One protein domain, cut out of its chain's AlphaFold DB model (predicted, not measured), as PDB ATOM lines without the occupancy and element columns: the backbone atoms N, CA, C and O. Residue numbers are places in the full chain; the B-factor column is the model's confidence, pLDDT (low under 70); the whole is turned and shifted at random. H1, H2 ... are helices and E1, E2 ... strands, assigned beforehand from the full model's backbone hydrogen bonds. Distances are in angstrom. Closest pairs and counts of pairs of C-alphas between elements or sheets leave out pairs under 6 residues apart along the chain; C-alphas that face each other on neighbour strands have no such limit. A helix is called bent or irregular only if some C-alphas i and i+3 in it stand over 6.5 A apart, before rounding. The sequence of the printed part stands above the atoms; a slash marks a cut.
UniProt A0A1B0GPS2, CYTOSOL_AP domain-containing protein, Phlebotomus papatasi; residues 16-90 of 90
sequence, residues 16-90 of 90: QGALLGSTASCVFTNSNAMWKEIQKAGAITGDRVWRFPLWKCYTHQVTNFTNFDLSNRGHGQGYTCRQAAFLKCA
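AT A GLANCE: This is residues 16 to 90 of the 90 residues of the protein "CYTOSOL_AP domain-containing protein" of Phlebotomus papatasi (UniProt A0A1B0GPS2). The model is an elongated pair of lobes: in one, two very short strands, E1 and E2, lie side by side between H1 and H2; in the other, H3 and H4 cross nearly at right angles, with a long loop, residues 64 to 78, joining them. The printed part has 75 residues, with the named elements in the order H1, E1, H2, E2, H3, H4: four helices and two strands. The sheet has the order E1, E2 and is parallel; the class is mostly helix. The whole is only just loose, close to compact, with a radius of gyration of the C-alphas of 14.0 A and spans of 47 by 26 by 16 A.

IN THESE COORDINATES: Find C-alpha 16 at (212.255, 154.069, 118.649), where H1 begins; it holds residues 16 to 23 and is irregular, with C-alphas 19 and 22 8.9 A apart. Next comes E1, residues 25 to 27. H2 then runs from C-alpha 32 at (189.597, 150.697, 124.389) through residue 45, 20.1 A from first to last C-alpha. E2 is residues 49 to 51, and H3 is residues 56 to 63, 10.5 A long. H4, residues 79 to 89, is 15.4 A long and ends at C-alpha 89 at (203.609, 144.899, 134.850).

HOW THE PARTS SIT: Start at E1 and E2, parallel neighbours at 35 degrees; look for N 27 and O 50, 2.9 A apart, and N 50 and O 25, 2.9 A apart, both within hydrogen-bond range. E1, H2 and E2 make a strand-helix-strand unit, two parallel neighbour strands with a helix between them in the chain, and its crossover is right-handed. The closest C-alphas of H2 and E2 are those of Gly 42 and Val 49, 6.0 A; those of H1 and E1 are Gly 17 and Cys 26, 6.3 A. H1 and H4 only just touch, with 3 pairs of C-alphas within 8 A, the closest being Gln 16 and Thr 80 at 6.2 A. H3 and H4 touch, closest at the C-alphas of Tyr 58 and Arg 82, 4.9 A, about perpendicular at 75 degrees. H2 is apart from H1, H3 and H4. In H2 and H4 every O i to N i+4 pair is within hydrogen-bond range; H3 has 3 of 4, and H1 has 0 of 4 but 3 of 5 O i to N i+3 pairs.

THE WHOLE: The two C-alphas farthest apart are those of Ile 44 and Asn 67, 46.6 A. The printed part has no cut and ends at residue 90, the chain's last. The link from H3 to H4 is long, 15 residues; the other links are tight. Residues 16 to 22 have pLDDT under 70, and the mean of the printed part is 85.8.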
ATOM      1  N   GLN A  16     213.038 154.827 119.642       55.59
ATOM      2  CA  GLN A  16     212.255 154.069 118.649       55.59
ATOM      3  C   GLN A  16     210.813 154.571 118.452       55.59
ATOM      4  O   GLN A  16     210.183 154.192 117.467       55.59
ATOM      5  N   GLY A  17     210.310 155.484 119.295       55.19
ATOM      6  CA  GLY A  17     209.093 156.253 118.979       55.19
ATOM      7  C   GLY A  17     209.216 157.037 117.662       55.19
ATOM      8  O   GLY A  17     208.213 157.363 117.033       55.19
ATOM      9  N   ALA A  18     210.453 157.232 117.183       52.56
ATOM     10  CA  ALA A  18     210.777 157.761 115.864       52.56
ATOM     11  C   ALA A  18     210.238 156.930 114.680       52.56
ATOM     12  O   ALA A  18     210.313 157.404 113.551       52.56
ATOM     13  N   LEU A  19     209.661 155.736 114.895       58.56
ATOM     14  CA  LEU A  19     208.964 154.975 113.844       58.56
ATOM     15  C   LEU A  19     207.789 155.751 113.214       58.56
ATOM     16  O   LEU A  19     207.448 155.492 112.064       58.56
ATOM     17  N   LEU A  20     207.195 156.712 113.933       61.84
ATOM     18  CA  LEU A  20     206.183 157.645 113.403       61.84
ATOM     19  C   LEU A  20     206.778 159.000 112.964       61.84
ATOM     20  O   LEU A  20     206.053 159.916 112.564       61.84
ATOM     21  N   GLY A  21     208.097 159.170 113.081       65.12
ATOM     22  CA  GLY A  21     208.766 160.466 112.981       65.12
ATOM     23  C   GLY A  21     208.327 161.456 114.072       65.12
ATOM     24  O   GLY A  21     207.688 161.090 115.053       65.12
ATOM     25  N   SER A  22     208.623 162.744 113.874       68.00
ATOM     26  CA  SER A  22     208.184 163.840 114.763       68.00
ATOM     27  C   SER A  22     206.696 164.203 114.591       68.00
ATOM     28  O   SER A  22     206.269 165.287 114.987       68.00
ATOM     29  N   THR A  23     205.911 163.359 113.915       75.19
ATOM     30  CA  THR A  23     204.586 163.740 113.403       75.19
ATOM     31  C   THR A  23     203.422 163.244 114.248       75.19
ATOM     32  O   THR A  23     202.328 163.807 114.128       75.19
ATOM     33  N   ALA A  24     203.647 162.212 115.068       82.81
ATOM     34  CA  ALA A  24     202.650 161.649 115.963       82.81
ATOM     35  C   ALA A  24     203.281 160.997 117.202       82.81
ATOM     36  O   ALA A  24     204.351 160.389 117.130       82.81
ATOM     37  N   SER A  25     202.568 161.068 118.323       85.62
ATOM     38  CA  SER A  25     202.948 160.449 119.593       85.62
ATOM     39  C   SER A  25     202.471 158.995 119.673       85.62
ATOM     40  O   SER A  25     201.337 158.662 119.314       85.62
ATOM     41  N   CYS A  26     203.331 158.103 120.166       87.25
ATOM     42  CA  CYS A  26     202.986 156.697 120.381       87.25
ATOM     43  C   CYS A  26     202.176 156.545 121.674       87.25
ATOM     44  O   CYS A  26     202.639 156.943 122.742       87.25
ATOM     45  N   VAL A  27     201.002 155.919 121.601       89.88
ATOM     46  CA  VAL A  27     200.129 155.698 122.763       89.88
ATOM     47  C   VAL A  27     199.922 154.208 123.002       89.88
ATOM     48  O   VAL A  27     199.542 153.452 122.104       89.88
ATOM     49  N   PHE A  28     200.107 153.805 124.255       90.62
ATOM     50  CA  PHE A  28     199.842 152.461 124.751       90.62
ATOM     51  C   PHE A  28     198.690 152.515 125.748       90.62
ATOM     52  O   PHE A  28     198.684 153.333 126.662       90.62
ATOM     53  N   THR A  29     197.693 151.646 125.586       91.44
ATOM     54  CA  THR A  29     196.580 151.574 126.537       91.44
ATOM     55  C   THR A  29     195.973 150.181 126.605       91.44
ATOM     56  O   THR A  29     195.806 149.492 125.592       91.44
ATOM     57  N   ASN A  30     195.637 149.772 127.827       91.19
ATOM     58  CA  ASN A  30     194.909 148.546 128.131       91.19
ATOM     59  C   ASN A  30     193.384 148.695 127.942       91.19
ATOM     60  O   ASN A  30     192.687 147.684 127.916       91.19
ATOM     61  N   SER A  31     192.865 149.921 127.791       91.94
ATOM     62  CA  SER A  31     191.431 150.205 127.695       91.94
ATOM     63  C   SER A  31     191.067 150.817 126.346       91.94
ATOM     64  O   SER A  31     191.573 151.862 125.940       91.94
ATOM     65  N   ASN A  32     190.115 150.187 125.658       91.25
ATOM     66  CA  ASN A  32     189.597 150.697 124.389       91.25
ATOM     67  C   ASN A  32     188.785 151.989 124.557       91.25
ATOM     68  O   ASN A  32     188.732 152.784 123.624       91.25
ATOM     69  N   ALA A  33     188.162 152.204 125.720       93.12
ATOM     70  CA  ALA A  33     187.436 153.441 125.999       93.12
ATOM     71  C   ALA A  33     188.409 154.623 126.095       93.12
ATOM     72  O   ALA A  33     188.227 155.626 125.414       93.12
ATOM     73  N   MET A  34     189.504 154.454 126.845       92.50
ATOM     74  CA  MET A  34     190.532 155.489 126.974       92.50
ATOM     75  C   MET A  34     191.237 155.785 125.652       92.50
ATOM     76  O   MET A  34     191.529 156.942 125.370       92.50
ATOM     77  N   TRP A  35     191.460 154.765 124.816       93.81
ATOM     78  CA  TRP A  35     191.986 154.976 123.467       93.81
ATOM     79  C   TRP A  35     191.127 155.958 122.659       93.81
ATOM     80  O   TRP A  35     191.670 156.875 122.052       93.81
ATOM     81  N   LYS A  36     189.797 155.790 122.667       94.25
ATOM     82  CA  LYS A  36     188.885 156.659 121.907       94.25
ATOM     83  C   LYS A  36     188.938 158.105 122.393       94.25
ATOM     84  O   LYS A  36     188.973 159.011 121.567       94.25
ATOM     85  N   GLU A  37     188.982 158.312 123.707       94.12
ATOM     86  CA  GLU A  37     189.084 159.655 124.288       94.12
ATOM     87  C   GLU A  37     190.410 160.330 123.920       94.12
ATOM     88  O   GLU A  37     190.409 161.475 123.475       94.12
ATOM     89  N   ILE A  38     191.532 159.607 124.011       93.06
ATOM     90  CA  ILE A  38     192.855 160.130 123.633       93.06
ATOM     91  C   ILE A  38     192.916 160.431 122.131       93.06
ATOM     92  O   ILE A  38     193.400 161.486 121.728       93.06
ATOM     93  N   GLN A  39     192.379 159.543 121.294       93.88
ATOM     94  CA  GLN A  39     192.321 159.746 119.848       93.88
ATOM     95  C   GLN A  39     191.485 160.978 119.482       93.88
ATOM     96  O   GLN A  39     191.889 161.774 118.633       93.88
ATOM     97  N   LYS A  40     190.329 161.157 120.130       94.38
ATOM     98  CA  LYS A  40     189.472 162.330 119.937       94.38
ATOM     99  C   LYS A  40     190.172 163.607 120.399       94.38
ATOM    100  O   LYS A  40     190.129 164.601 119.681       94.38
ATOM    101  N   ALA A  41     190.831 163.574 121.556       93.12
ATOM    102  CA  ALA A  41     191.599 164.706 122.063       93.12
ATOM    103  C   ALA A  41     192.707 165.109 121.080       93.12
ATOM    104  O   ALA A  41     192.785 166.280 120.726       93.12
ATOM    105  N   GLY A  42     193.470 164.142 120.558       91.69
ATOM    106  CA  GLY A  42     194.510 164.398 119.558       91.69
ATOM    107  C   GLY A  42     193.977 164.976 118.243       91.69
ATOM    108  O   GLY A  42     194.610 165.831 117.629       91.69
ATOM    109  N   ALA A  43     192.770 164.579 117.825       91.25
ATOM    110  CA  ALA A  43     192.115 165.170 116.658       91.25
ATOM    111  C   ALA A  43     191.676 166.630 116.891       91.25
ATOM    112  O   ALA A  43     191.730 167.429 115.962       91.25
ATOM    113  N   ILE A  44     191.252 166.980 118.111       94.88
ATOM    114  CA  ILE A  44     190.814 168.340 118.467       94.88
ATOM    115  C   ILE A  44     192.012 169.281 118.623       94.88
ATOM    116  O   ILE A  44     191.964 170.416 118.157       94.88
ATOM    117  N   THR A  45     193.077 168.829 119.287       92.00
ATOM    118  CA  THR A  45     194.272 169.648 119.544       92.00
ATOM    119  C   THR A  45     195.217 169.713 118.347       92.00
ATOM    120  O   THR A  45     196.075 170.590 118.296       92.00
ATOM    121  N   GLY A  46     195.080 168.787 117.395       87.06
ATOM    122  CA  GLY A  46     196.012 168.610 116.284       87.06
ATOM    123  C   GLY A  46     197.261 167.802 116.652       87.06
ATOM    124  O   GLY A  46     198.080 167.531 115.770       87.06
ATOM    125  N   ASP A  47     197.403 167.376 117.913       87.06
ATOM    126  CA  ASP A  47     198.481 166.486 118.346       87.06
ATOM    127  C   ASP A  47     198.134 165.035 117.996       87.06
ATOM    128  O   ASP A  47     197.367 164.346 118.676       87.06
ATOM    129  N   ARG A  48     198.657 164.580 116.859       87.19
ATOM    130  CA  ARG A  48     198.339 163.257 116.329       87.19
ATOM    131  C   ARG A  48     198.900 162.178 117.242       87.19
ATOM    132  O   ARG A  48     200.064 162.188 117.622       87.19
ATOM    133  N   VAL A  49     198.078 161.175 117.505       90.06
ATOM    134  CA  VAL A  49     198.442 160.015 118.317       90.06
ATOM    135  C   VAL A  49     198.225 158.735 117.529       90.06
ATOM    136  O   VAL A  49     197.259 158.611 116.774       90.06
ATOM    137  N   TRP A  50     199.102 157.756 117.730       88.81
ATOM    138  CA  TRP A  50     198.969 156.437 117.122       88.81
ATOM    139  C   TRP A  50     198.976 155.343 118.178       88.81
ATOM    140  O   TRP A  50     199.834 155.315 119.063       88.81
ATOM    141  N   ARG A  51     198.027 154.410 118.069       90.38
ATOM    142  CA  ARG A  51     197.932 153.294 119.007       90.38
ATOM    143  C   ARG A  51     198.955 152.230 118.667       90.38
ATOM    144  O   ARG A  51     198.899 151.632 117.594       90.38
ATOM    145  N   PHE A  52     199.811 151.920 119.630       89.62
ATOM    146  CA  PHE A  52     200.710 150.780 119.542       89.62
ATOM    147  C   PHE A  52     200.139 149.546 120.259       89.62
ATOM    148  O   PHE A  52     199.351 149.667 121.208       89.62
ATOM    149  N   PRO A  53     200.511 148.335 119.809       89.44
ATOM    150  CA  PRO A  53     200.027 147.101 120.407       89.44
ATOM    151  C   PRO A  53     200.687 146.811 121.765       89.44
ATOM    152  O   PRO A  53     201.904 146.854 121.909       89.44
ATOM    153  N   LEU A  54     199.871 146.402 122.742       88.25
ATOM    154  CA  LEU A  54     200.300 145.802 124.016       88.25
ATOM    155  C   LEU A  54     200.072 144.283 123.999       88.25
ATOM    156  O   LEU A  54     199.332 143.730 124.818       88.25
ATOM    157  N   TRP A  55     200.640 143.606 123.004       90.56
ATOM    158  CA  TRP A  55     200.492 142.159 122.868       90.56
ATOM    159  C   TRP A  55     201.239 141.396 123.963       90.56
ATOM    160  O   TRP A  55     202.307 141.807 124.416       90.56
ATOM    161  N   LYS A  56     200.699 140.231 124.342       89.75
ATOM    162  CA  LYS A  56     201.272 139.370 125.390       89.75
ATOM    163  C   LYS A  56     202.701 138.923 125.075       89.75
ATOM    164  O   LYS A  56     203.491 138.758 125.995       89.75
ATOM    165  N   CYS A  57     203.059 138.783 123.797       89.94
ATOM    166  CA  CYS A  57     204.422 138.440 123.392       89.94
ATOM    167  C   CYS A  57     205.462 139.442 123.925       89.94
ATOM    168  O   CYS A  57     206.535 139.019 124.339       89.94
ATOM    169  N   TYR A  58     205.136 140.736 124.003       89.94
ATOM    170  CA  TYR A  58     206.027 141.750 124.574       89.94
ATOM    171  C   TYR A  58     206.121 141.658 126.099       89.94
ATOM    172  O   TYR A  58     207.185 141.905 126.655       89.94
ATOM    173  N   THR A  59     205.044 141.247 126.773       90.06
ATOM    174  CA  THR A  59     205.072 140.950 128.214       90.06
ATOM    175  C   THR A  59     205.991 139.765 128.510       90.06
ATOM    176  O   THR A  59     206.847 139.860 129.381       90.06
ATOM    177  N   HIS A  60     205.910 138.686 127.729       89.69
ATOM    178  CA  HIS A  60     206.812 137.543 127.904       89.69
ATOM    179  C   HIS A  60     208.290 137.919 127.722       89.69
ATOM    180  O   HIS A  60     209.147 137.359 128.398       89.69
ATOM    181  N   GLN A  61     208.603 138.899 126.870       89.12
ATOM    182  CA  GLN A  61     209.976 139.381 126.691       89.12
ATOM    183  C   GLN A  61     210.567 140.074 127.930       89.12
ATOM    184  O   GLN A  61     211.790 140.208 127.999       89.12
ATOM    185  N   VAL A  62     209.738 140.538 128.877       90.62
ATOM    186  CA  VAL A  62     210.193 141.167 130.133       90.62
ATOM    187  C   VAL A  62     210.062 140.260 131.348       90.62
ATOM    188  O   VAL A  62     210.819 140.453 132.291       90.62
ATOM    189  N   THR A  63     209.165 139.270 131.331       89.88
ATOM    190  CA  THR A  63     208.918 138.387 132.487       89.88
ATOM    191  C   THR A  63     209.574 137.012 132.386       89.88
ATOM    192  O   THR A  63     209.676 136.320 133.388       89.88
ATOM    193  N   ASN A  64     209.966 136.547 131.193       87.94
ATOM    194  CA  ASN A  64     210.445 135.172 131.011       87.94
ATOM    195  C   ASN A  64     211.925 135.018 131.400       87.94
ATOM    196  O   ASN A  64     212.786 134.824 130.539       87.94
ATOM    197  N   PHE A  65     212.211 135.148 132.695       87.25
ATOM    198  CA  PHE A  65     213.552 135.085 133.262       87.25
ATOM    199  C   PHE A  65     213.579 134.231 134.524       87.25
ATOM    200  O   PHE A  65     212.679 134.293 135.351       87.25
ATOM    201  N   THR A  66     214.639 133.440 134.682       87.44
ATOM    202  CA  THR A  66     214.783 132.519 135.821       87.44
ATOM    203  C   THR A  66     215.255 133.221 137.096       87.44
ATOM    204  O   THR A  66     214.979 132.755 138.194       87.44
ATOM    205  N   ASN A  67     215.977 134.336 136.956       90.00
ATOM    206  CA  ASN A  67     216.692 134.972 138.068       90.00
ATOM    207  C   ASN A  67     215.959 136.186 138.661       90.00
ATOM    208  O   ASN A  67     216.379 136.696 139.696       90.00
ATOM    209  N   PHE A  68     214.932 136.701 137.984       86.56
ATOM    210  CA  PHE A  68     214.194 137.895 138.394       86.56
ATOM    211  C   PHE A  68     212.792 137.894 137.779       86.56
ATOM    212  O   PHE A  68     212.606 137.410 136.664       86.56
ATOM    213  N   ASP A  69     211.826 138.485 138.483       86.31
ATOM    214  CA  ASP A  69     210.420 138.503 138.055       86.31
ATOM    215  C   ASP A  69     210.179 139.415 136.844       86.31
ATOM    216  O   ASP A  69     209.330 139.141 135.991       86.31
ATOM    217  N   LEU A  70     210.927 140.521 136.760       89.38
ATOM    218  CA  LEU A  70     210.751 141.529 135.722       89.38
ATOM    219  C   LEU A  70     212.088 142.140 135.293       89.38
ATOM    220  O   LEU A  70     212.846 142.669 136.105       89.38
ATOM    221  N   SER A  71     212.361 142.111 133.990       88.75
ATOM    222  CA  SER A  71     213.480 142.826 133.377       88.75
ATOM    223  C   SER A  71     213.057 144.222 132.942       88.75
ATOM    224  O   SER A  71     212.149 144.359 132.123       88.75
ATOM    225  N   ASN A  72     213.796 145.251 133.352       86.44
ATOM    226  CA  ASN A  72     213.639 146.603 132.800       86.44
ATOM    227  C   ASN A  72     214.038 146.710 131.314       86.44
ATOM    228  O   ASN A  72     213.628 147.642 130.623       86.44
ATOM    229  N   ARG A  73     214.843 145.766 130.810       85.19
ATOM    230  CA  ARG A  73     215.345 145.759 129.428       85.19
ATOM    231  C   ARG A  73     214.705 144.667 128.575       85.19
ATOM    232  O   ARG A  73     214.391 144.898 127.404       85.19
ATOM    233  N   GLY A  74     214.539 143.482 129.157       86.00
ATOM    234  CA  GLY A  74     214.089 142.265 128.485       86.00
ATOM    235  C   GLY A  74     214.928 141.878 127.256       86.00
ATOM    236  O   GLY A  74     215.964 142.485 126.971       86.00
ATOM    237  N   HIS A  75     214.465 140.890 126.486       84.56
ATOM    238  CA  HIS A  75     215.150 140.421 125.269       84.56
ATOM    239  C   HIS A  75     214.215 140.318 124.055       84.56
ATOM    240  O   HIS A  75     213.032 140.026 124.196       84.56
ATOM    241  N   GLY A  76     214.748 140.549 122.847       83.56
ATOM    242  CA  GLY A  76     214.028 140.402 121.571       83.56
ATOM    243  C   GLY A  76     213.929 141.691 120.745       83.56
ATOM    244  O   GLY A  76     214.674 142.648 120.970       83.56
ATOM    245  N   GLN A  77     212.952 141.749 119.837       83.25
ATOM    246  CA  GLN A  77     212.644 142.914 118.991       83.25
ATOM    247  C   GLN A  77     211.461 143.737 119.532       83.25
ATOM    248  O   GLN A  77     210.707 143.256 120.379       83.25
ATOM    249  N   GLY A  78     211.281 144.962 119.027       83.75
ATOM    250  CA  GLY A  78     210.155 145.834 119.398       83.75
ATOM    251  C   GLY A  78     210.335 146.496 120.765       83.75
ATOM    252  O   GLY A  78     209.504 146.329 121.658       83.75
ATOM    253  N   TYR A  79     211.434 147.234 120.930       83.75
ATOM    254  CA  TYR A  79     211.853 147.816 122.209       83.75
ATOM    255  C   TYR A  79     210.777 148.715 122.834       83.75
ATOM    256  O   TYR A  79     210.495 148.586 124.022       83.75
ATOM    257  N   THR A  80     210.107 149.555 122.037       85.38
ATOM    258  CA  THR A  80     209.037 150.443 122.527       85.38
ATOM    259  C   THR A  80     207.844 149.670 123.090       85.38
ATOM    260  O   THR A  80     207.403 149.950 124.202       85.38
ATOM    261  N   CYS A  81     207.349 148.650 122.380       88.00
ATOM    262  CA  CYS A  81     206.238 147.827 122.872       88.00
ATOM    263  C   CYS A  81     206.621 147.032 124.124       88.00
ATOM    264  O   CYS A  81     205.794 146.831 125.014       88.00
ATOM    265  N   ARG A  82     207.884 146.604 124.216       89.25
ATOM    266  CA  ARG A  82     208.414 145.916 125.392       89.25
ATOM    267  C   ARG A  82     208.473 146.824 126.616       89.25
ATOM    268  O   ARG A  82     208.037 146.416 127.685       89.25
ATOM    269  N   GLN A  83     208.984 148.042 126.478       87.75
ATOM    270  CA  GLN A  83     209.032 148.978 127.599       87.75
ATOM    271  C   GLN A  83     207.636 149.392 128.070       87.75
ATOM    272  O   GLN A  83     207.386 149.463 129.269       87.75
ATOM    273  N   ALA A  84     206.691 149.569 127.146       88.81
ATOM    274  CA  ALA A  84     205.298 149.775 127.525       88.81
ATOM    275  C   ALA A  84     204.713 148.550 128.260       88.81
ATOM    276  O   ALA A  84     203.924 148.698 129.192       88.81
ATOM    277  N   ALA A  85     205.116 147.331 127.882       89.12
ATOM    278  CA  ALA A  85     204.745 146.121 128.610       89.12
ATOM    279  C   ALA A  85     205.387 146.049 130.007       89.12
ATOM    280  O   ALA A  85     204.726 145.573 130.926       89.12
ATOM    281  N   PHE A  86     206.611 146.556 130.186       89.19
ATOM    282  CA  PHE A  86     207.244 146.700 131.499       89.19
ATOM    283  C   PHE A  86     206.422 147.617 132.413       89.19
ATOM    284  O   PHE A  86     206.035 147.185 133.492       89.19
ATOM    285  N   LEU A  87     206.046 148.816 131.948       87.75
ATOM    286  CA  LEU A  87     205.219 149.766 132.718       87.75
ATOM    287  C   LEU A  87     203.828 149.230 133.074       87.75
ATOM    288  O   LEU A  87     203.203 149.688 134.019       87.75
ATOM    289  N   LYS A  88     203.318 148.275 132.299       86.12
ATOM    290  CA  LYS A  88     202.051 147.607 132.596       86.12
ATOM    291  C   LYS A  88     202.180 146.579 133.730       86.12
ATOM    292  O   LYS A  88     201.168 146.251 134.345       86.12
ATOM    293  N   CYS A  89     203.365 145.994 133.905       80.00
ATOM    294  CA  CYS A  89     203.609 144.899 134.850       80.00
ATOM    295  C   CYS A  89     204.295 145.357 136.142       80.00
ATOM    296  O   CYS A  89     204.216 144.630 137.128       80.00
ATOM    297  N   ALA A  90     204.981 146.503 136.103       70.12
ATOM    298  CA  ALA A  90     205.467 147.220 137.277       70.12
ATOM    299  C   ALA A  90     204.296 147.811 138.075       70.12
ATOM    300  O   ALA A  90     204.386 147.796 139.321       70.12
TER     301      ALA A  90